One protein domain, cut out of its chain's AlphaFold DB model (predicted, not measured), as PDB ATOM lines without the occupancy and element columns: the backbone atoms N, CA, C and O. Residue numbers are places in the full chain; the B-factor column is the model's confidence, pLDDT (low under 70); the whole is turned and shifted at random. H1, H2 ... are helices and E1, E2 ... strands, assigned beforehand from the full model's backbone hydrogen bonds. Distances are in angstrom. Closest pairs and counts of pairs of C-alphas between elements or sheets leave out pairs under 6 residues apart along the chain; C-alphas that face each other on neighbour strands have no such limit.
ATOM      1  N   ARG A 160     247.655 260.878 254.325       83.06
ATOM      2  CA  ARG A 160     248.115 260.738 255.717       83.06
ATOM      3  C   ARG A 160     248.318 262.069 256.440       83.06
ATOM      4  O   ARG A 160     248.479 262.074 257.653       83.06
ATOM      5  N   SER A 161     248.353 263.184 255.710       86.12
ATOM      6  CA  SER A 161     248.420 264.526 256.300       86.12
ATOM      7  C   SER A 161     247.061 265.094 256.730       86.12
ATOM      8  O   SER A 161     247.023 266.196 257.278       86.12
ATOM      9  N   PHE A 162     245.974 264.367 256.465       91.25
ATOM     10  CA  PHE A 162     244.619 264.707 256.873       91.25
ATOM     11  C   PHE A 162     244.220 263.890 258.097       91.25
ATOM     12  O   PHE A 162     244.640 262.744 258.278       91.25
ATOM     13  N   ASP A 163     243.384 264.493 258.930       93.69
ATOM     14  CA  ASP A 163     242.855 263.846 260.121       93.69
ATOM     15  C   ASP A 163     241.752 262.865 259.734       93.69
ATOM     16  O   ASP A 163     241.666 261.775 260.298       93.69
ATOM     17  N   LYS A 164     240.899 263.265 258.777       94.50
ATOM     18  CA  LYS A 164     239.708 262.514 258.363       94.50
ATOM     19  C   LYS A 164     239.374 262.725 256.894       94.50
ATOM     20  O   LYS A 164     239.611 263.797 256.332       94.50
ATOM     21  N   VAL A 165     238.725 261.719 256.323       95.81
ATOM     22  CA  VAL A 165     237.932 261.839 255.099       95.81
ATOM     23  C   VAL A 165     236.472 261.640 255.472       95.81
ATOM     24  O   VAL A 165     236.131 260.675 256.162       95.81
ATOM     25  N   ILE A 166     235.616 262.554 255.025       96.00
ATOM     26  CA  ILE A 166     234.169 262.444 255.192       96.00
ATOM     27  C   ILE A 166     233.538 262.419 253.809       96.00
ATOM     28  O   ILE A 166     233.834 263.271 252.981       96.00
ATOM     29  N   VAL A 167     232.678 261.443 253.551       96.25
ATOM     30  CA  VAL A 167     231.939 261.327 252.297       96.25
ATOM     31  C   VAL A 167     230.462 261.477 252.606       96.25
ATOM     32  O   VAL A 167     229.932 260.732 253.426       96.25
ATOM     33  N   VAL A 168     229.804 262.434 251.964       93.38
ATOM     34  CA  VAL A 168     228.345 262.569 251.996       93.38
ATOM     35  C   VAL A 168     227.823 262.160 250.631       93.38
ATOM     36  O   VAL A 168     228.176 262.783 249.635       93.38
ATOM     37  N   SER A 169     227.019 261.106 250.576       91.25
ATOM     38  CA  SER A 169     226.397 260.632 249.342       91.25
ATOM     39  C   SER A 169     224.924 261.007 249.359       91.25
ATOM     40  O   SER A 169     224.242 260.748 250.351       91.25
ATOM     41  N   ILE A 170     224.462 261.671 248.301       86.12
ATOM     42  CA  ILE A 170     223.087 262.149 248.164       86.12
ATOM     43  C   ILE A 170     222.549 261.687 246.823       86.12
ATOM     44  O   ILE A 170     223.073 262.052 245.771       86.12
ATOM     45  N   THR A 171     221.448 260.949 246.863       80.56
ATOM     46  CA  THR A 171     220.694 260.562 245.669       80.56
ATOM     47  C   THR A 171     219.304 261.194 245.760       80.56
ATOM     48  O   THR A 171     218.448 260.653 246.457       80.56
ATOM     49  N   PRO A 172     219.032 262.339 245.101       69.12
ATOM     50  CA  PRO A 172     217.802 263.112 245.321       69.12
ATOM     51  C   PRO A 172     216.498 262.345 245.051       69.12
ATOM     52  O   PRO A 172     215.489 262.597 245.707       69.12
ATOM     53  N   GLU A 173     216.503 261.413 244.096       66.00
ATOM     54  CA  GLU A 173     215.320 260.618 243.724       66.00
ATOM     55  C   GLU A 173     215.058 259.459 244.699       66.00
ATOM     56  O   GLU A 173     213.907 259.160 245.048       66.00
ATOM     57  N   ASP A 174     216.133 258.851 245.198       56.31
ATOM     58  CA  ASP A 174     216.072 257.741 246.149       56.31
ATOM     59  C   ASP A 174     216.065 258.210 247.607       56.31
ATOM     60  O   ASP A 174     215.706 257.445 248.503       56.31
ATOM     61  N   LEU A 175     216.381 259.491 247.831       56.97
ATOM     62  CA  LEU A 175     216.506 260.150 249.130       56.97
ATOM     63  C   LEU A 175     217.378 259.349 250.106       56.97
ATOM     64  O   LEU A 175     217.123 259.324 251.311       56.97
ATOM     65  N   SER A 176     218.386 258.660 249.575       60.56
ATOM     66  CA  SER A 176     219.430 258.035 250.369       60.56
ATOM     67  C   SER A 176     220.489 259.091 250.618       60.56
ATOM     68  O   SER A 176     221.390 259.272 249.803       60.56
ATOM     69  N   ASP A 177     220.343 259.810 251.726       77.31
ATOM     70  CA  ASP A 177     221.435 260.626 252.226       77.31
ATOM     71  C   ASP A 177     222.219 259.738 253.204       77.31
ATOM     72  O   ASP A 177     221.668 259.196 254.174       77.31
ATOM     73  N   GLU A 178     223.515 259.592 252.962       87.50
ATOM     74  CA  GLU A 178     224.423 258.805 253.793       87.50
ATOM     75  C   GLU A 178     225.683 259.617 254.081       87.50
ATOM     76  O   GLU A 178     226.196 260.320 253.209       87.50
ATOM     77  N   LEU A 179     226.194 259.519 255.306       92.12
ATOM     78  CA  LEU A 179     227.453 260.131 255.708       92.12
ATOM     79  C   LEU A 179     228.408 259.058 256.218       92.12
ATOM     80  O   LEU A 179     228.077 258.238 257.073       92.12
ATOM     81  N   TYR A 180     229.624 259.107 255.698       95.12
ATOM     82  CA  TYR A 180     230.699 258.177 255.981       95.12
ATOM     83  C   TYR A 180     231.890 258.960 256.501       95.12
ATOM     84  O   TYR A 180     232.380 259.844 255.812       95.12
ATOM     85  N   THR A 181     232.380 258.650 257.692       95.62
ATOM     86  CA  THR A 181     233.596 259.263 258.239       95.62
ATOM     87  C   THR A 181     234.631 258.183 258.473       95.62
ATOM     88  O   THR A 181     234.335 257.177 259.115       95.62
ATOM     89  N   LEU A 182     235.846 258.406 257.984       96.12
ATOM     90  CA  LEU A 182     237.014 257.594 258.295       96.12
ATOM     91  C   LEU A 182     238.140 258.512 258.757       96.12
ATOM     92  O   LEU A 182     238.559 259.397 258.010       96.12
ATOM     93  N   ASP A 183     238.639 258.291 259.967       94.31
ATOM     94  CA  ASP A 183     239.824 258.992 260.454       94.31
ATOM     95  C   ASP A 183     241.126 258.221 260.209       94.31
ATOM     96  O   ASP A 183     241.136 257.035 259.861       94.31
ATOM     97  N   ASN A 184     242.245 258.918 260.386       91.94
ATOM     98  CA  ASN A 184     243.588 258.371 260.210       91.94
ATOM     99  C   ASN A 184     243.986 257.322 261.268       91.94
ATOM    100  O   ASN A 184     244.997 256.639 261.100       91.94
ATOM    101  N   GLU A 185     243.185 257.137 262.319       93.50
ATOM    102  CA  GLU A 185     243.333 256.049 263.283       93.50
ATOM    103  C   GLU A 185     242.470 254.832 262.913       93.50
ATOM    104  O   GLU A 185     242.521 253.801 263.591       93.50
ATOM    105  N   GLY A 186     241.634 254.932 261.878       94.50
ATOM    106  CA  GLY A 186     240.717 253.890 261.435       94.50
ATOM    107  C   GLY A 186     239.423 253.794 262.238       94.50
ATOM    108  O   GLY A 186     238.781 252.743 262.201       94.50
ATOM    109  N   ASN A 187     239.033 254.826 262.990       95.62
ATOM    110  CA  ASN A 187     237.658 254.925 263.470       95.62
ATOM    111  C   ASN A 187     236.759 255.227 262.265       95.62
ATOM    112  O   ASN A 187     236.996 256.176 261.517       95.62
ATOM    113  N   TYR A 188     235.743 254.392 262.082       96.62
ATOM    114  CA  TYR A 188     234.770 254.521 261.012       96.62
ATOM    115  C   TYR A 188     233.387 254.763 261.595       96.62
ATOM    116  O   TYR A 188     232.957 254.036 262.493       96.62
ATOM    117  N   LEU A 189     232.700 255.764 261.059       95.31
ATOM    118  CA  LEU A 189     231.321 256.095 261.382       95.31
ATOM    119  C   LEU A 189     230.500 256.092 260.097       95.31
ATOM    120  O   LEU A 189     230.829 256.787 259.137       95.31
ATOM    121  N   TYR A 190     229.409 255.343 260.122       93.31
ATOM    122  CA  TYR A 190     228.330 255.412 259.155       93.31
ATOM    123  C   TYR A 190     227.122 256.071 259.815       93.31
ATOM    124  O   TYR A 190     226.706 255.691 260.916       93.31
ATOM    125  N   GLN A 191     226.560 257.059 259.132       89.38
ATOM    126  CA  GLN A 191     225.337 257.731 259.521       89.38
ATOM    127  C   GLN A 191     224.342 257.683 258.366       89.38
ATOM    128  O   GLN A 191     224.606 258.181 257.271       89.38
ATOM    129  N   LYS A 192     223.173 257.113 258.642       82.25
ATOM    130  CA  LYS A 192     222.026 257.104 257.735       82.25
ATOM    131  C   LYS A 192     221.124 258.286 258.076       82.25
ATOM    132  O   LYS A 192     220.816 258.497 259.252       82.25
ATOM    133  N   PHE A 193     220.646 259.022 257.077       74.38
ATOM    134  CA  PHE A 193     219.578 259.996 257.300       74.38
ATOM    135  C   PHE A 193     218.211 259.336 257.079       74.38
ATOM    136  O   PHE A 193     217.954 258.674 256.075       74.38
ATOM    137  N   GLU A 194     217.329 259.483 258.064       58.59
ATOM    138  CA  GLU A 194     216.004 258.859 258.082       58.59
ATOM    139  C   GLU A 194     215.076 259.520 257.063       58.59
ATOM    140  O   GLU A 194     214.460 260.551 257.339       58.59
ATOM    141  N   ILE A 195     215.003 258.955 255.857       52.97
ATOM    142  CA  ILE A 195     214.052 259.419 254.837       52.97
ATOM    143  C   ILE A 195     213.243 258.261 254.240       52.97
ATOM    144  O   ILE A 195     212.105 258.475 253.823       52.97
ATOM    145  N   ARG A 196     213.765 257.022 254.257       51.28
ATOM    146  CA  ARG A 196     213.012 255.813 253.881       51.28
ATOM    147  C   ARG A 196     213.330 254.599 254.770       51.28
ATOM    148  O   ARG A 196     214.477 254.371 255.161       51.28
ATOM    149  N   GLU A 197     212.305 253.781 255.014       50.44
ATOM    150  CA  GLU A 197     212.361 252.466 255.685       50.44
ATOM    151  C   GLU A 197     212.870 251.333 254.761       50.44
ATOM    152  O   GLU A 197     212.620 250.164 255.020       50.44
ATOM    153  N   ILE A 198     213.552 251.649 253.649       50.75
ATOM    154  CA  ILE A 198     213.988 250.640 252.656       50.75
ATOM    155  C   ILE A 198     215.205 249.832 253.137       50.75
ATOM    156  O   ILE A 198     215.453 248.738 252.640       50.75
ATOM    157  N   ASP A 199     215.958 250.355 254.099       56.66
ATOM    158  CA  ASP A 199     217.143 249.684 254.637       56.66
ATOM    159  C   ASP A 199     216.793 249.031 255.986       56.66
ATOM    160  O   ASP A 199     216.201 249.680 256.856       56.66
ATOM    161  N   GLU A 200     217.155 247.754 256.136       59.78
ATOM    162  CA  GLU A 200     216.890 246.899 257.303       59.78
ATOM    163  C   GLU A 200     217.719 247.296 258.540       59.78
ATOM    164  O   GLU A 200     217.499 246.774 259.635       59.78
ATOM    165  N   ILE A 201     218.669 248.223 258.385       64.50
ATOM    166  CA  ILE A 201     219.545 248.715 259.448       64.50
ATOM    167  C   ILE A 201     218.760 249.611 260.443       64.50
ATOM    168  O   ILE A 201     218.300 250.697 260.074       64.50
ATOM    169  N   PRO A 202     218.618 249.215 261.730       63.59
ATOM    170  CA  PRO A 202     217.836 249.973 262.711       63.59
ATOM    171  C   PRO A 202     218.564 251.216 263.258       63.59
ATOM    172  O   PRO A 202     219.633 251.119 263.849       63.59
ATOM    173  N   GLY A 203     217.953 252.395 263.177       71.06
ATOM    174  CA  GLY A 203     218.513 253.636 263.734       71.06
ATOM    175  C   GLY A 203     219.625 254.264 262.886       71.06
ATOM    176  O   GLY A 203     219.968 253.772 261.816       71.06
ATOM    177  N   SER A 204     220.151 255.402 263.340       82.19
ATOM    178  CA  SER A 204     220.835 256.346 262.441       82.19
ATOM    179  C   SER A 204     222.368 256.325 262.508       82.19
ATOM    180  O   SER A 204     222.996 256.874 261.610       82.19
ATOM    181  N   PHE A 205     222.988 255.701 263.523       89.50
ATOM    182  CA  PHE A 205     224.443 255.756 263.743       89.50
ATOM    183  C   PHE A 205     225.074 254.383 263.981       89.50
ATOM    184  O   PHE A 205     224.624 253.602 264.825       89.50
ATOM    185  N   TYR A 206     226.179 254.135 263.283       92.69
ATOM    186  CA  TYR A 206     226.924 252.883 263.314       92.69
ATOM    187  C   TYR A 206     228.413 253.155 263.307       92.69
ATOM    188  O   TYR A 206     228.891 253.942 262.500       92.69
ATOM    189  N   GLN A 207     229.162 252.473 264.167       95.25
ATOM    190  CA  GLN A 207     230.607 252.660 264.225       95.25
ATOM    191  C   GLN A 207     231.371 251.343 264.220       95.25
ATOM    192  O   GLN A 207     230.891 250.310 264.696       95.25
ATOM    193  N   SER A 208     232.599 251.399 263.723       96.50
ATOM    194  CA  SER A 208     233.546 250.291 263.776       96.50
ATOM    195  C   SER A 208     234.982 250.815 263.858       96.50
ATOM    196  O   SER A 208     235.251 251.988 263.600       96.50
ATOM    197  N   LYS A 209     235.916 249.939 264.236       96.25
ATOM    198  CA  LYS A 209     237.355 250.222 264.217       96.25
ATOM    199  C   LYS A 209     238.009 249.314 263.192       96.25
ATOM    200  O   LYS A 209     237.953 248.089 263.314       96.25
ATOM    201  N   LEU A 210     238.643 249.909 262.192       95.94
ATOM    202  CA  LEU A 210     239.340 249.160 261.161       95.94
ATOM    203  C   LEU A 210     240.590 248.498 261.735       95.94
ATOM    204  O   LEU A 210     241.313 249.048 262.566       95.94
ATOM    205  N   LYS A 211     240.883 247.305 261.218       96.00
ATOM    206  CA  LYS A 211     242.200 246.692 261.389       96.00
ATOM    207  C   LYS A 211     243.224 247.491 260.585       96.00
ATOM    208  O   LYS A 211     242.919 247.954 259.488       96.00
ATOM    209  N   ALA A 212     244.454 247.573 261.092       93.94
ATOM    210  CA  ALA A 212     245.528 248.355 260.476       93.94
ATOM    211  C   ALA A 212     245.742 248.029 258.986       93.94
ATOM    212  O   ALA A 212     245.899 248.928 258.174       93.94
ATOM    213  N   ASN A 213     245.675 246.754 258.596       93.88
ATOM    214  CA  ASN A 213     245.841 246.345 257.198       93.88
ATOM    215  C   ASN A 213     244.720 246.842 256.267       93.88
ATOM    216  O   ASN A 213     244.981 247.126 255.102       93.88
ATOM    217  N   LEU A 214     243.480 246.919 256.761       93.25
ATOM    218  CA  LEU A 214     242.356 247.451 255.996       93.25
ATOM    219  C   LEU A 214     242.460 248.973 255.887       93.25
ATOM    220  O   LEU A 214     242.310 249.502 254.792       93.25
ATOM    221  N   LEU A 215     242.791 249.650 256.991       94.12
ATOM    222  CA  LEU A 215     243.038 251.092 257.002       94.12
ATOM    223  C   LEU A 215     244.134 251.482 256.003       94.12
ATOM    224  O   LEU A 215     243.909 252.326 255.142       94.12
ATOM    225  N   GLU A 216     245.287 250.814 256.063       91.62
ATOM    226  CA  GLU A 216     246.404 251.058 255.146       91.62
ATOM    227  C   GLU A 216     246.003 250.825 253.686       91.62
ATOM    228  O   GLU A 216     246.333 251.633 252.828       91.62
ATOM    229  N   SER A 217     245.208 249.789 253.396       89.75
ATOM    230  CA  SER A 217     244.715 249.550 252.034       89.75
ATOM    231  C   SER A 217     243.802 250.662 251.505       89.75
ATOM    232  O   SER A 217     243.719 250.826 250.288       89.75
ATOM    233  N   ILE A 218     243.079 251.369 252.378       90.69
ATOM    234  CA  ILE A 218     242.205 252.488 251.996       90.69
ATOM    235  C   ILE A 218     243.028 253.758 251.827       90.69
ATOM    236  O   ILE A 218     242.874 254.448 250.823       90.69
ATOM    237  N   ILE A 219     243.947 254.023 252.758       90.25
ATOM    238  CA  ILE A 219     244.911 255.129 252.674       90.25
ATOM    239  C   ILE A 219     245.715 255.029 251.372       90.25
ATOM    240  O   ILE A 219     245.787 255.997 250.621       90.25
ATOM    241  N   ASP A 220     246.215 253.837 251.041       88.31
ATOM    242  CA  ASP A 220     246.912 253.559 249.781       88.31
ATOM    243  C   ASP A 220     246.034 253.822 248.544       88.31
ATOM    244  O   ASP A 220     246.557 254.052 247.454       88.31
ATOM    245  N   GLY A 221     244.705 253.778 248.681       88.38
ATOM    246  CA  GLY A 221     243.764 254.153 247.624       88.38
ATOM    247  C   GLY A 221     243.865 255.631 247.252       88.38
ATOM    248  O   GLY A 221     243.807 255.954 246.070       88.38
ATOM    249  N   PHE A 222     244.101 256.496 248.239       90.44
ATOM    250  CA  PHE A 222     244.298 257.931 248.042       90.44
ATOM    251  C   PHE A 222     245.748 258.305 247.718       90.44
ATOM    252  O   PHE A 222     246.004 259.409 247.270       90.44
ATOM    253  N   ASP A 223     246.725 257.419 247.889       89.75
ATOM    254  CA  ASP A 223     248.134 257.754 247.635       89.75
ATOM    255  C   ASP A 223     248.475 258.015 246.147       89.75
ATOM    256  O   ASP A 223     249.607 258.366 245.809       89.75
ATOM    257  N   PHE A 224     247.515 257.824 245.242       90.56
ATOM    258  CA  PHE A 224     247.650 258.076 243.802       90.56
ATOM    259  C   PHE A 224     247.014 259.395 243.371       90.56
ATOM    260  O   PHE A 224     247.034 259.727 242.188       90.56
ATOM    261  N   ILE A 225     246.447 260.137 244.321       90.19
ATOM    262  CA  ILE A 225     245.750 261.379 244.051       90.19
ATOM    263  C   ILE A 225     246.650 262.575 244.348       90.19
ATOM    264  O   ILE A 225     247.241 262.685 245.422       90.19
ATOM    265  N   ASP A 226     246.743 263.496 243.398       90.06
ATOM    266  CA  ASP A 226     247.282 264.821 243.667       90.06
ATOM    267  C   ASP A 226     246.114 265.742 244.009       90.06
ATOM    268  O   ASP A 226     245.441 266.260 243.115       90.06
ATOM    269  N   LEU A 227     245.838 265.898 245.308       89.31
ATOM    270  CA  LEU A 227     244.700 266.681 245.791       89.31
ATOM    271  C   LEU A 227     244.713 268.115 245.266       89.31
ATOM    272  O   LEU A 227     243.638 268.650 245.013       89.31
ATOM    273  N   ASP A 228     245.880 268.725 245.067       88.62
ATOM    274  CA  ASP A 228     245.983 270.109 244.593       88.62
ATOM    275  C   ASP A 228     245.580 270.238 243.116       88.62
ATOM    276  O   ASP A 228     245.090 271.284 242.697       88.62
ATOM    277  N   SER A 229     245.712 269.155 242.343       89.44
ATOM    278  CA  SER A 229     245.336 269.106 240.925       89.44
ATOM    279  C   SER A 229     243.838 268.896 240.673       89.44
ATOM    280  O   SER A 229     243.369 269.110 239.554       89.44
ATOM    281  N   LEU A 230     243.081 268.460 241.684       91.19
ATOM    282  CA  LEU A 230     241.663 268.142 241.521       91.19
ATOM    283  C   LEU A 230     240.808 269.401 241.443       91.19
ATOM    284  O   LEU A 230     240.992 270.340 242.228       91.19
ATOM    285  N   GLN A 231     239.807 269.345 240.572       92.38
ATOM    286  CA  GLN A 231     238.712 270.303 240.535       92.38
ATOM    287  C   GLN A 231     237.846 270.144 241.789       92.38
ATOM    288  O   GLN A 231     237.832 269.092 242.433       92.38
ATOM    289  N   GLU A 232     237.138 271.208 242.154       94.31
ATOM    290  CA  GLU A 232     236.166 271.144 243.249       94.31
ATOM    291  C   GLU A 232     234.865 270.454 242.841       94.31
ATOM    292  O   GLU A 232     234.120 270.023 243.714       94.31
ATOM    293  N   GLU A 233     234.583 270.357 241.544       93.06
ATOM    294  CA  GLU A 233     233.316 269.862 241.021       93.06
ATOM    295  C   GLU A 233     233.548 269.037 239.750       93.06
ATOM    296  O   GLU A 233     234.318 269.427 238.872       93.06
ATOM    297  N   TYR A 234     232.877 267.891 239.674       91.19
ATOM    298  CA  TYR A 234     232.868 266.974 238.543       91.19
ATOM    299  C   TYR A 234     231.412 266.648 238.202       91.19
ATOM    300  O   TYR A 234     230.752 265.903 238.927       91.19
ATOM    301  N   LEU A 235     230.906 267.229 237.110       87.94
ATOM    302  CA  LEU A 235     229.494 267.158 236.729       87.94
ATOM    303  C   LEU A 235     229.231 266.073 235.688       87.94
ATOM    304  O   LEU A 235     229.898 266.009 234.661       87.94
ATOM    305  N   SER A 236     228.219 265.243 235.920       85.31
ATOM    306  CA  SER A 236     227.819 264.175 235.000       85.31
ATOM    307  C   SER A 236     226.872 264.699 233.924       85.31
ATOM    308  O   SER A 236     225.943 265.454 234.213       85.31
ATOM    309  N   ALA A 237     227.044 264.236 232.683       81.38
ATOM    310  CA  ALA A 237     226.094 264.466 231.590       81.38
ATOM    311  C   ALA A 237     224.758 263.727 231.780       81.38
ATOM    312  O   ALA A 237     223.827 263.918 230.993       81.38
ATOM    313  N   LYS A 238     224.659 262.841 232.781       80.50
ATOM    314  CA  LYS A 238     223.442 262.080 233.054       80.50
ATOM    315  C   LYS A 238     222.316 263.034 233.445       80.50
ATOM    316  O   LYS A 238     222.459 263.871 234.336       80.50
ATOM    317  N   MET A 239     221.177 262.886 232.776       71.94
ATOM    318  CA  MET A 239     219.957 263.602 233.128       71.94
ATOM    319  C   MET A 239     219.156 262.785 234.145       71.94
ATOM    320  O   MET A 239     218.584 261.759 233.781       71.94
ATOM    321  N   GLY A 240     219.066 263.275 235.383       71.62
ATOM    322  CA  GLY A 240     218.232 262.685 236.436       71.62
ATOM    323  C   GLY A 240     218.814 261.421 237.080       71.62
ATOM    324  O   GLY A 240     219.632 260.702 236.503       71.62
ATOM    325  N   GLY A 241     218.376 261.147 238.309       70.06
ATOM    326  CA  GLY A 241     218.823 259.997 239.099       70.06
ATOM    327  C   GLY A 241     220.318 260.016 239.408       70.06
ATOM    328  O   GLY A 241     220.937 258.950 239.488       70.06
ATOM    329  N   ASN A 242     220.917 261.203 239.495       77.00
ATOM    330  CA  ASN A 242     222.343 261.347 239.753       77.00
ATOM    331  C   ASN A 242     222.599 261.162 241.249       77.00
ATOM    332  O   ASN A 242     221.883 261.721 242.083       77.00
ATOM    333  N   THR A 243     223.619 260.382 241.588       86.69
ATOM    334  CA  THR A 243     224.156 260.367 242.951       86.69
ATOM    335  C   THR A 243     225.295 261.364 243.023       86.69
ATOM    336  O   THR A 243     226.274 261.246 242.289       86.69
ATOM    337  N   THR A 244     225.178 262.341 243.913       90.75
ATOM    338  CA  THR A 244     226.232 263.318 244.171       90.75
ATOM    339  C   THR A 244     226.999 262.904 245.417       90.75
ATOM    340  O   THR A 244     226.430 262.790 246.503       90.75
ATOM    341  N   ASN A 245     228.303 262.689 245.262       93.81
ATOM    342  CA  ASN A 245     229.213 262.416 246.365       93.81
ATOM    343  C   ASN A 245     230.001 263.683 246.698       93.81
ATOM    344  O   ASN A 245     230.723 264.209 245.858       93.81
ATOM    345  N   PHE A 246     229.903 264.146 247.939       95.88
ATOM    346  CA  PHE A 246     230.734 265.212 248.481       95.88
ATOM    347  C   PHE A 246     231.848 264.597 249.321       95.88
ATOM    348  O   PHE A 246     231.585 263.990 250.361       95.88
ATOM    349  N   VAL A 247     233.092 264.752 248.883       97.38
ATOM    350  CA  VAL A 247     234.287 264.236 249.555       97.38
ATOM    351  C   VAL A 247     234.994 265.386 250.263       97.38
ATOM    352  O   VAL A 247     235.578 266.267 249.634       97.38
ATOM    353  N   PHE A 248     234.944 265.371 251.589       96.88
ATOM    354  CA  PHE A 248     235.570 266.343 252.472       96.88
ATOM    355  C   PHE A 248     236.890 265.797 253.006       96.88
ATOM    356  O   PHE A 248     236.950 264.700 253.567       96.88
ATOM    357  N   PHE A 249     237.929 266.614 252.912       95.69
ATOM    358  CA  PHE A 249     239.233 266.357 253.504       95.69
ATOM    359  C   PHE A 249     239.417 267.267 254.717       95.69
ATOM    360  O   PHE A 249     239.416 268.494 254.582       95.69
ATOM    361  N   ILE A 250     239.551 266.675 255.905       95.62
ATOM    362  CA  ILE A 250     239.631 267.403 257.176       95.62
ATOM    363  C   ILE A 250     241.076 267.454 257.659       95.62
ATOM    364  O   ILE A 250     241.750 266.425 257.713       95.62
ATOM    365  N   LYS A 251     241.551 268.644 258.028       94.44
ATOM    366  CA  LYS A 251     242.903 268.864 258.541       94.44
ATOM    367  C   LYS A 251     242.890 269.897 259.657       94.44
ATOM    368  O   LYS A 251     242.326 270.975 259.496       94.44
ATOM    369  N   ASN A 252     243.532 269.572 260.773       93.69
ATOM    370  CA  ASN A 252     243.505 270.331 262.018       93.69
ATOM    371  C   ASN A 252     242.074 270.676 262.479       93.69
ATOM    372  O   ASN A 252     241.820 271.785 262.945       93.69
ATOM    373  N   GLY A 253     241.125 269.746 262.305       91.62
ATOM    374  CA  GLY A 253     239.710 269.959 262.650       91.62
ATOM    375  C   GLY A 253     238.951 270.943 261.742       91.62
ATOM    376  O   GLY A 253     237.832 271.353 262.062       91.62
ATOM    377  N   GLU A 254     239.524 271.337 260.603       93.81
ATOM    378  CA  GLU A 254     238.885 272.208 259.616       93.81
ATOM    379  C   GLU A 254     238.721 271.515 258.262       93.81
ATOM    380  O   GLU A 254     239.498 270.639 257.886       93.81
ATOM    381  N   ILE A 255     237.694 271.924 257.513       95.31
ATOM    382  CA  ILE A 255     237.495 271.485 256.131       95.31
ATOM    383  C   ILE A 255     238.592 272.130 255.281       95.31
ATOM    384  O   ILE A 255     238.581 273.340 255.069       95.31
ATOM    385  N   SER A 256     239.540 271.323 254.812       94.38
ATOM    386  CA  SER A 256     240.667 271.788 254.000       94.38
ATOM    387  C   SER A 256     240.362 271.755 252.505       94.38
ATOM    388  O   SER A 256     240.926 272.556 251.765       94.38
ATOM    389  N   LYS A 257     239.533 270.808 252.052       94.44
ATOM    390  CA  LYS A 257     239.079 270.691 250.660       94.44
ATOM    391  C   LYS A 257     237.745 269.954 250.610       94.44
ATOM    392  O   LYS A 257     237.514 269.050 251.414       94.44
ATOM    393  N   VAL A 258     236.898 270.334 249.658       96.44
ATOM    394  CA  VAL A 258     235.642 269.650 249.328       96.44
ATOM    395  C   VAL A 258     235.645 269.377 247.834       96.44
ATOM    396  O   VAL A 258     236.023 270.252 247.057       96.44
ATOM    397  N   ILE A 259     235.266 268.165 247.451       96.69
ATOM    398  CA  ILE A 259     235.099 267.775 246.055       96.69
ATOM    399  C   ILE A 259     233.696 267.229 245.880       96.69
ATOM    400  O   ILE A 259     233.269 266.364 246.639       96.69
ATOM    401  N   GLU A 260     233.001 267.727 244.878       95.06
ATOM    402  CA  GLU A 260     231.690 267.275 244.457       95.06
ATOM    403  C   GLU A 260     231.832 266.399 243.210       95.06
ATOM    404  O   GLU A 260     232.405 266.818 242.210       95.06
ATOM    405  N   ASP A 261     231.345 265.165 243.281       93.69
ATOM    406  CA  ASP A 261     231.445 264.177 242.209       93.69
ATOM    407  C   ASP A 261     230.068 263.601 241.879       93.69
ATOM    408  O   ASP A 261     229.485 262.839 242.659       93.69
ATOM    409  N   HIS A 262     229.540 263.990 240.722       90.44
ATOM    410  CA  HIS A 262     228.246 263.544 240.219       90.44
ATOM    411  C   HIS A 262     228.429 262.241 239.453       90.44
ATOM    412  O   HIS A 262     229.142 262.203 238.459       90.44
ATOM    413  N   ASP A 263     227.763 261.175 239.889       87.50
ATOM    414  CA  ASP A 263     227.789 259.852 239.254       87.50
ATOM    415  C   ASP A 263     229.189 259.311 238.943       87.50
ATOM    416  O   ASP A 263     229.387 258.623 237.939       87.50
ATOM    417  N   HIS A 264     230.157 259.567 239.823       89.12
ATOM    418  CA  HIS A 264     231.491 258.980 239.708       89.12
ATOM    419  C   HIS A 264     232.187 259.364 238.390       89.12
ATOM    420  O   HIS A 264     232.753 258.513 237.690       89.12
ATOM    421  N   VAL A 265     232.141 260.649 238.039       90.94
ATOM    422  CA  VAL A 265     232.814 261.208 236.859       90.94
ATOM    423  C   VAL A 265     234.136 261.904 237.188       90.94
ATOM    424  O   VAL A 265     234.865 262.299 236.279       90.94
ATOM    425  N   SER A 266     234.500 261.992 238.469       92.31
ATOM    426  CA  SER A 266     235.839 262.406 238.902       92.31
ATOM    427  C   SER A 266     236.951 261.438 238.444       92.31
ATOM    428  O   SER A 266     236.663 260.335 237.971       92.31
ATOM    429  N   PRO A 267     238.243 261.793 238.566       92.75
ATOM    430  CA  PRO A 267     239.340 260.883 238.244       92.75
ATOM    431  C   PRO A 267     239.297 259.591 239.070       92.75
ATOM    432  O   PRO A 267     239.013 259.621 240.269       92.75
ATOM    433  N   ASP A 268     239.641 258.461 238.446       93.75
ATOM    434  CA  ASP A 268     239.653 257.128 239.076       93.75
ATOM    435  C   ASP A 268     240.397 257.116 240.409       93.75
ATOM    436  O   ASP A 268     239.975 256.482 241.372       93.75
ATOM    437  N   GLU A 269     241.507 257.844 240.478       93.00
ATOM    438  CA  GLU A 269     242.368 257.913 241.648       93.00
ATOM    439  C   GLU A 269     241.629 258.474 242.878       93.00
ATOM    440  O   GLU A 269     241.868 258.008 243.992       93.00
ATOM    441  N   LEU A 270     240.684 259.407 242.689       94.38
ATOM    442  CA  LEU A 270     239.793 259.888 243.751       94.38
ATOM    443  C   LEU A 270     238.800 258.810 244.167       94.38
ATOM    444  O   LEU A 270     238.650 258.503 245.356       94.38
ATOM    445  N   GLN A 271     238.161 258.205 243.171       94.00
ATOM    446  CA  GLN A 271     237.146 257.180 243.360       94.00
ATOM    447  C   GLN A 271     237.682 255.952 244.089       94.00
ATOM    448  O   GLN A 271     236.998 255.404 244.950       94.00
ATOM    449  N   TRP A 272     238.917 255.533 243.807       92.50
ATOM    450  CA  TRP A 272     239.556 254.400 244.479       92.50
ATOM    451  C   TRP A 272     239.626 254.569 245.994       92.50
ATOM    452  O   TRP A 272     239.535 253.572 246.712       92.50
ATOM    453  N   GLY A 273     239.805 255.803 246.464       92.69
ATOM    454  CA  GLY A 273     239.816 256.135 247.879       92.69
ATOM    455  C   GLY A 273     238.404 256.198 248.455       92.69
ATOM    456  O   GLY A 273     238.053 255.404 249.330       92.69
ATOM    457  N   TYR A 274     237.570 257.123 247.967       94.56
ATOM    458  CA  TYR A 274     236.290 257.393 248.629       94.56
ATOM    459  C   TYR A 274     235.261 256.269 248.439       94.56
ATOM    460  O   TYR A 274     234.496 256.004 249.365       94.56
ATOM    461  N   ASN A 275     235.266 255.537 247.315       92.50
ATOM    462  CA  ASN A 275     234.370 254.383 247.161       92.50
ATOM    463  C   ASN A 275     234.719 253.288 248.169       92.50
ATOM    464  O   ASN A 275     233.821 252.654 248.721       92.50
ATOM    465  N   ALA A 276     236.009 253.089 248.463       92.56
ATOM    466  CA  ALA A 276     236.409 252.144 249.499       92.56
ATOM    467  C   ALA A 276     235.811 252.535 250.861       92.56
ATOM    468  O   ALA A 276     235.328 251.660 251.570       92.56
ATOM    469  N   VAL A 277     235.759 253.835 251.185       94.94
ATOM    470  CA  VAL A 277     235.123 254.357 252.410       94.94
ATOM    471  C   VAL A 277     233.606 254.124 252.420       94.94
ATOM    472  O   VAL A 277     233.071 253.670 253.432       94.94
ATOM    473  N   ILE A 278     232.913 254.384 251.306       92.38
ATOM    474  CA  ILE A 278     231.462 254.153 251.168       92.38
ATOM    475  C   ILE A 278     231.126 252.668 251.386       92.38
ATOM    476  O   ILE A 278     230.227 252.324 252.154       92.38
ATOM    477  N   PHE A 279     231.868 251.756 250.749       90.94
ATOM    478  CA  PHE A 279     231.556 250.324 250.798       90.94
ATOM    479  C   PHE A 279     231.916 249.638 252.126       90.94
ATOM    480  O   PHE A 279     231.451 248.519 252.360       90.94
ATOM    481  N   LEU A 280     232.673 250.287 253.022       92.12
ATOM    482  CA  LEU A 280     233.043 249.720 254.324       92.12
ATOM    483  C   LEU A 280     231.839 249.285 255.158       92.12
ATOM    484  O   LEU A 280     231.912 248.237 255.800       92.12
ATOM    485  N   ARG A 281     230.722 250.029 255.127       90.31
ATOM    486  CA  ARG A 281     229.533 249.689 255.928       90.31
ATOM    487  C   ARG A 281     229.022 248.271 255.670       90.31
ATOM    488  O   ARG A 281     228.483 247.640 256.567       90.31
ATOM    489  N   ARG A 282     229.246 247.752 254.457       85.75
ATOM    490  CA  ARG A 282     228.818 246.413 254.023       85.75
ATOM    491  C   ARG A 282     229.856 245.323 254.295       85.75
ATOM    492  O   ARG A 282     229.573 244.144 254.122       85.75
ATOM    493  N   GLN A 283     231.073 245.708 254.671       88.38
ATOM    494  CA  GLN A 283     232.211 244.803 254.862       88.38
ATOM    495  C   GLN A 283     232.613 244.649 256.331       88.38
ATOM    496  O   GLN A 283     233.380 243.747 256.672       88.38
ATOM    497  N   LEU A 284     232.140 245.550 257.189       91.19
ATOM    498  CA  LEU A 284     232.484 245.596 258.599       91.19
ATOM    499  C   LEU A 284     231.348 245.055 259.460       91.19
ATOM    500  O   LEU A 284     230.175 245.306 259.206       91.19
ATOM    501  N   ASP A 285     231.726 244.391 260.548       91.25
ATOM    502  CA  ASP A 285     230.828 244.202 261.679       91.25
ATOM    503  C   ASP A 285     230.719 245.545 262.421       91.25
ATOM    504  O   ASP A 285     231.693 246.037 263.010       91.25
ATOM    505  N   MET A 286     229.568 246.202 262.279       92.06
ATOM    506  CA  MET A 286     229.322 247.540 262.812       92.06
ATOM    507  C   MET A 286     228.508 247.476 264.098       92.06
ATOM    508  O   MET A 286     227.507 246.769 264.206       92.06
ATOM    509  N   LYS A 287     228.889 248.302 265.073       92.62
ATOM    510  CA  LYS A 287     228.141 248.463 266.314       92.62
ATOM    511  C   LYS A 287     227.146 249.610 266.171       92.62
ATOM    512  O   LYS A 287     227.556 250.749 265.947       92.62
ATOM    513  N   PHE A 288     225.867 249.319 266.392       91.62
ATOM    514  CA  PHE A 288     224.834 250.344 266.529       91.62
ATOM    515  C   PHE A 288     225.125 251.278 267.714       91.62
ATOM    516  O   PHE A 288     225.479 250.832 268.815       91.62
ATOM    517  N   VAL A 289     224.930 252.577 267.495       90.44
ATOM    518  CA  VAL A 289     225.107 253.632 268.491       90.44
ATOM    519  C   VAL A 289     223.774 254.350 268.695       90.44
ATOM    520  O   VAL A 289     223.173 254.863 267.758       90.44
ATOM    521  N   LYS A 290     223.297 254.386 269.945       86.00
ATOM    522  CA  LYS A 290     221.962 254.913 270.277       86.00
ATOM    523  C   LYS A 290     221.852 256.426 270.131       86.00
ATOM    524  O   LYS A 290     220.761 256.924 269.869       86.00
ATOM    525  N   SER A 291     222.940 257.152 270.366       84.56
ATOM    526  CA  SER A 291     222.960 258.605 270.272       84.56
ATOM    527  C   SER A 291     224.298 259.112 269.750       84.56
ATOM    528  O   SER A 291     225.334 258.493 269.975       84.56
ATOM    529  N   GLN A 292     224.287 260.285 269.117       83.00
ATOM    530  CA  GLN A 292     225.505 260.945 268.642       83.00
ATOM    531  C   GLN A 292     226.535 261.180 269.761       83.00
ATOM    532  O   GLN A 292     227.735 261.123 269.516       83.00
ATOM    533  N   LYS A 293     226.074 261.372 271.002       87.06
ATOM    534  CA  LYS A 293     226.932 261.580 272.180       87.06
ATOM    535  C   LYS A 293     227.736 260.344 272.577       87.06
ATOM    536  O   LYS A 293     228.708 260.464 273.311       87.06
ATOM    537  N   ASP A 294     227.318 259.168 272.115       87.38
ATOM    538  CA  ASP A 294     227.986 257.899 272.403       87.38
ATOM    539  C   ASP A 294     229.021 257.525 271.320       87.38
ATOM    540  O   ASP A 294     229.625 256.451 271.386       87.38
ATOM    541  N   ILE A 295     229.207 258.381 270.305       87.38
ATOM    542  CA  ILE A 295     230.179 258.183 269.226       87.38
ATOM    543  C   ILE A 295     231.576 258.586 269.709       87.38
ATOM    544  O   ILE A 295     231.760 259.612 270.366       87.38
ATOM    545  N   ASN A 296     232.591 257.810 269.333       83.31
ATOM    546  CA  ASN A 296     233.981 258.202 269.565       83.31
ATOM    547  C   ASN A 296     234.300 259.512 268.822       83.31
ATOM    548  O   ASN A 296     234.176 259.574 267.602       83.31
ATOM    549  N   GLY A 297     234.728 260.548 269.550       82.88
ATOM    550  CA  GLY A 297     234.981 261.871 268.965       82.88
ATOM    551  C   GLY A 297     233.710 262.694 268.710       82.88
ATOM    552  O   GLY A 297     233.713 263.573 267.851       82.88
ATOM    553  N   SER A 298     232.623 262.426 269.444       84.81
ATOM    554  CA  SER A 298     231.327 263.101 269.286       84.81
ATOM    555  C   SER A 298     231.407 264.631 269.294       84.81
ATOM    556  O   SER A 298     230.712 265.254 268.503       84.81
ATOM    557  N   GLU A 299     232.259 265.238 270.127       86.12
ATOM    558  CA  GLU A 299     232.429 266.703 270.189       86.12
ATOM    559  C   GLU A 299     232.905 267.283 268.850       86.12
ATOM    560  O   GLU A 299     232.399 268.299 268.379       86.12
ATOM    561  N   GLU A 300     233.855 266.612 268.198       86.25
ATOM    562  CA  GLU A 300     234.364 267.041 266.899       86.25
ATOM    563  C   GLU A 300     233.308 266.863 265.805       86.25
ATOM    564  O   GLU A 300     233.118 267.747 264.971       86.25
ATOM    565  N   ILE A 301     232.569 265.750 265.838       82.50
ATOM    566  CA  ILE A 301     231.465 265.499 264.905       82.50
ATOM    567  C   ILE A 301     230.358 266.543 265.095       82.50
ATOM    568  O   ILE A 301     229.850 267.073 264.111       82.50
ATOM    569  N   GLU A 302     230.002 266.885 266.335       86.62
ATOM    570  CA  GLU A 302     229.020 267.934 266.645       86.62
ATOM    571  C   GLU A 302     229.433 269.302 266.078       86.62
ATOM    572  O   GLU A 302     228.571 270.062 265.631       86.62
ATOM    573  N   LEU A 303     230.735 269.600 266.024       88.69
ATOM    574  CA  LEU A 303     231.271 270.833 265.441       88.69
ATOM    575  C   LEU A 303     231.366 270.792 263.907       88.69
ATOM    576  O   LEU A 303     231.075 271.789 263.239       88.69
ATOM    577  N   LEU A 304     231.785 269.663 263.329       89.12
ATOM    578  CA  LEU A 304     231.988 269.516 261.885       89.12
ATOM    579  C   LEU A 304     230.676 269.333 261.126       89.12
ATOM    580  O   LEU A 304     230.506 269.907 260.051       89.12
ATOM    581  N   HIS A 305     229.736 268.570 261.678       88.56
ATOM    582  CA  HIS A 305     228.511 268.176 260.990       88.56
ATOM    583  C   HIS A 305     227.689 269.387 260.496       88.56
ATOM    584  O   HIS A 305     227.378 269.432 259.306       88.56
ATOM    585  N   PRO A 306     227.422 270.443 261.297       89.06
ATOM    586  CA  PRO A 306     226.723 271.628 260.796       89.06
ATOM    587  C   PRO A 306     227.458 272.343 259.653       89.06
ATOM    588  O   PRO A 306     226.811 272.875 258.755       89.06
ATOM    589  N   ARG A 307     228.799 272.350 259.671       93.00
ATOM    590  CA  ARG A 307     229.626 272.972 258.624       93.00
ATOM    591  C   ARG A 307     229.556 272.168 257.328       93.00
ATOM    592  O   ARG A 307     229.302 272.746 256.282       93.00
ATOM    593  N   ILE A 308     229.690 270.846 257.418       91.81
ATOM    594  CA  ILE A 308     229.558 269.920 256.285       91.81
ATOM    595  C   ILE A 308     228.186 270.077 255.633       91.81
ATOM    596  O   ILE A 308     228.092 270.287 254.430       91.81
ATOM    597  N   PHE A 309     227.113 270.053 256.427       88.62
ATOM    598  CA  PHE A 309     225.762 270.205 255.889       88.62
ATOM    599  C   PHE A 309     225.495 271.589 255.314       88.62
ATOM    600  O   PHE A 309     224.700 271.706 254.388       88.62
ATOM    601  N   LYS A 310     226.140 272.633 255.836       90.19
ATOM    602  CA  LYS A 310     226.082 273.956 255.220       90.19
ATOM    603  C   LYS A 310     226.704 273.933 253.817       90.19
ATOM    604  O   LYS A 310     226.035 274.357 252.885       90.19
ATOM    605  N   GLU A 311     227.906 273.376 253.665       92.44
ATOM    606  CA  GLU A 311     228.587 273.249 252.363       92.44
ATOM    607  C   GLU A 311     227.762 272.434 251.359       92.44
ATOM    608  O   GLU A 311     227.532 272.870 250.233       92.44
ATOM    609  N   VAL A 312     227.249 271.274 251.786       90.19
ATOM    610  CA  VAL A 312     226.383 270.420 250.957       90.19
ATOM    611  C   VAL A 312     225.147 271.187 250.476       90.19
ATOM    612  O   VAL A 312     224.798 271.129 249.299       90.19
ATOM    613  N   LYS A 313     224.485 271.929 251.372       86.56
ATOM    614  CA  LYS A 313     223.301 272.735 251.038       86.56
ATOM    615  C   LYS A 313     223.617 273.838 250.037       86.56
ATOM    616  O   LYS A 313     222.855 274.037 249.096       86.56
ATOM    617  N   GLU A 314     224.710 274.561 250.257       88.88
ATOM    618  CA  GLU A 314     225.118 275.675 249.400       88.88
ATOM    619  C   GLU A 314     225.457 275.196 247.982       88.88
ATOM    620  O   GLU A 314     225.059 275.851 247.021       88.88
ATOM    621  N   ARG A 315     226.092 274.024 247.853       88.38
ATOM    622  CA  ARG A 315     226.439 273.412 246.561       88.38
ATOM    623  C   ARG A 315     225.239 272.819 245.825       88.38
ATOM    624  O   ARG A 315     225.039 273.098 244.648       88.38
ATOM    625  N   LEU A 316     224.374 272.083 246.525       83.00
ATOM    626  CA  LEU A 316     223.155 271.537 245.916       83.00
ATOM    627  C   LEU A 316     222.152 272.627 245.511       83.00
ATOM    628  O   LEU A 316     221.345 272.415 244.599       83.00
ATOM    629  N   GLY A 317     222.173 273.777 246.188       83.50
ATOM    630  CA  GLY A 317     221.296 274.907 245.901       83.50
ATOM    631  C   GLY A 317     219.820 274.499 245.894       83.50
ATOM    632  O   GLY A 317     219.308 273.922 246.852       83.50
ATOM    633  N   TRP A 318     219.125 274.766 244.787       64.06
ATOM    634  CA  TRP A 318     217.693 274.475 244.628       64.06
ATOM    635  C   TRP A 318     217.341 272.980 244.714       64.06
ATOM    636  O   TRP A 318     216.212 272.639 245.080       64.06
ATOM    637  N   HIS A 319     218.285 272.073 244.429       71.75
ATOM    638  CA  HIS A 319     218.061 270.638 244.617       71.75
ATOM    639  C   HIS A 319     217.840 270.294 246.094       71.75
ATOM    640  O   HIS A 319     217.069 269.384 246.402       71.75
ATOM    641  N   TRP A 320     218.447 271.047 247.017       74.25
ATOM    642  CA  TRP A 320     218.228 270.853 248.448       74.25
ATOM    643  C   TRP A 320     216.788 271.172 248.860       74.25
ATOM    644  O   TRP A 320     216.167 270.406 249.600       74.25
ATOM    645  N   ASP A 321     216.217 272.259 248.337       76.06
ATOM    646  CA  ASP A 321     214.826 272.635 248.617       76.06
ATOM    647  C   ASP A 321     213.844 271.568 248.113       76.06
ATOM    648  O   ASP A 321     212.866 271.238 248.791       76.06
ATOM    649  N   TYR A 322     214.127 270.982 246.944       72.19
ATOM    650  CA  TYR A 322     213.364 269.859 246.398       72.19
ATOM    651  C   TYR A 322     213.436 268.622 247.311       72.19
ATOM    652  O   TYR A 322     212.403 268.028 247.638       72.19
ATOM    653  N   ILE A 323     214.635 268.274 247.788       69.94
ATOM    654  CA  ILE A 323     214.853 267.184 248.750       69.94
ATOM    655  C   ILE A 323     214.062 267.440 250.048       69.94
ATOM    656  O   ILE A 323     213.329 266.562 250.512       69.94
ATOM    657  N   GLU A 324     214.138 268.644 250.625       72.56
ATOM    658  CA  GLU A 324     213.396 268.995 251.846       72.56
ATOM    659  C   GLU A 324     211.873 268.965 251.654       72.56
ATOM    660  O   GLU A 324     211.139 268.545 252.559       72.56
ATOM    661  N   ALA A 325     211.378 269.397 250.492       73.31
ATOM    662  CA  ALA A 325     209.957 269.341 250.169       73.31
ATOM    663  C   ALA A 325     209.453 267.890 250.125       73.31
ATOM    664  O   ALA A 325     208.419 267.584 250.727       73.31
ATOM    665  N   ASN A 326     210.211 266.983 249.501       68.31
ATOM    666  CA  ASN A 326     209.848 265.569 249.404       68.31
ATOM    667  C   ASN A 326     209.911 264.838 250.754       68.31
ATOM    668  O   ASN A 326     209.008 264.051 251.055       68.31
ATOM    669  N   LYS A 327     210.881 265.162 251.625       68.06
ATOM    670  CA  LYS A 327     210.937 264.644 253.012       68.06
ATOM    671  C   LYS A 327     209.638 264.913 253.779       68.06
ATOM    672  O   LYS A 327     209.112 264.041 254.468       68.06
ATOM    673  N   LYS A 328     209.069 266.117 253.631       65.44
ATOM    674  CA  LYS A 328     207.817 266.511 254.306       65.44
ATOM    675  C   LYS A 328     206.584 265.769 253.785       65.44
ATOM    676  O   LYS A 328     205.613 265.650 254.530       65.44
ATOM    677  N   VAL A 329     206.589 265.324 252.529       62.84
ATOM    678  CA  VAL A 329     205.479 264.566 251.928       62.84
ATOM    679  C   VAL A 329     205.500 263.117 252.408       62.84
ATOM    680  O   VAL A 329     204.461 262.601 252.824       62.84
ATOM    681  N   LEU A 330     206.679 262.488 252.436       59.41
ATOM    682  CA  LEU A 330     206.838 261.109 252.910       59.41
ATOM    683  C   LEU A 330     206.422 260.961 254.379       59.41
ATOM    684  O   LEU A 330     205.601 260.105 254.689       59.41
ATOM    685  N   ASN A 331     206.836 261.886 255.250       57.72
ATOM    686  CA  ASN A 331     206.467 261.870 256.675       57.72
ATOM    687  C   ASN A 331     204.968 262.107 256.955       57.72
ATOM    688  O   ASN A 331     204.527 261.980 258.096       57.72
ATOM    689  N   LYS A 332     204.178 262.501 255.947       55.47
ATOM    690  CA  LYS A 332     202.724 262.714 256.067       55.47
ATOM    691  C   LYS A 332     201.890 261.556 255.536       55.47
ATOM    692  O   LYS A 332     200.673 261.580 255.715       55.47
TER     693      LYS A 332
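This is residues 160 to 332 of the 336 residues of an uncharacterized protein of Sphingobacterium sp. CZ-2 (UniProt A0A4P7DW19). One twisted sheet of eight strands forms the middle layer, with helix H2 crossing one face and the long helix H3 slanting over the other. H1 packs beside H2 and only grazes the sheet, while the last helix, H4, turns away at the end of H3 and is off the sheet. The printed part has 173 residues, with eight named strands and four named helices in the order E1 E2 E3 E4 H1 E5 E6 E7 H2 E8 H3 H4, a mixed class. The sheet, in the order E5 E7 E6 E1 E2 E3 E4 E8, is mixed, with E5 and E7 parallel. The whole is compact, with a radius of gyration of the C-alphas of 15.7 A and spans of 45 by 39 by 28 A.

E1, residues 164 to 171, begins at C-alpha 164 (239.708, 262.514, 258.363) and is 22.9 A long. E2, 176 to 183, is 22.8 A long; E3 is 187 to 192 and E4 205 to 209. H1 is 212 to 222 and E5 233 to 236. E6, 244 to 251, is 22.7 A long, and E7, 254 to 262, is 23.8 A long and bends by 50 degrees at residue 257. H2, 268 to 282, is 21.3 A long, and E8 is 287 to 289. H3, 298 to 316, is 26.2 A long with a kink of 27 degrees near residue 305. H4, 318 to 330, ends at C-alpha 330 (206.838, 261.109, 252.910).

E1 to E4 form a meander, each strand the antiparallel neighbour of the one before; N 167 and O 180, 2.8 A, are within hydrogen-bond range across the hairpin of E1 and E2. E6 is antiparallel to E1, with N 246 and O 168 at 2.8 A. E5 is parallel to E7, with N 234 and O 260 at 2.8 A. H2 has a height over the sheet of 9.2 A and runs across the strands, at 80 degrees to E1 on the local plane; its closest C-alphas to E2 are those of Tyr 180 and Ile 278, 6.3 A. H3, on the opposite face, has a height of 8.4 A and runs slantwise to the strands. H1 and H2 touch, the closest C-alphas being those of Gly 221 and Gly 273, 4.4 A. H3 and H4 are close but not clearly touching, with the C-alphas of Lys 313 and Trp 320 closest at 6.0 A. In H4 every O i to N i+4 pair is within hydrogen-bond range; H1 has 5 of 7, H2 7 of 11 and H3 13 of 15.

The two C-alphas farthest apart, those of Phe 224 and Lys 332, are 46.8 A apart. The printed part has no cut, and the link from E3 to E4, 12 residues, is long. Mean pLDDT of the printed part is 85.5; residues 172 to 176, 194 to 202, 318, 323 and 326 to 332 are under 70.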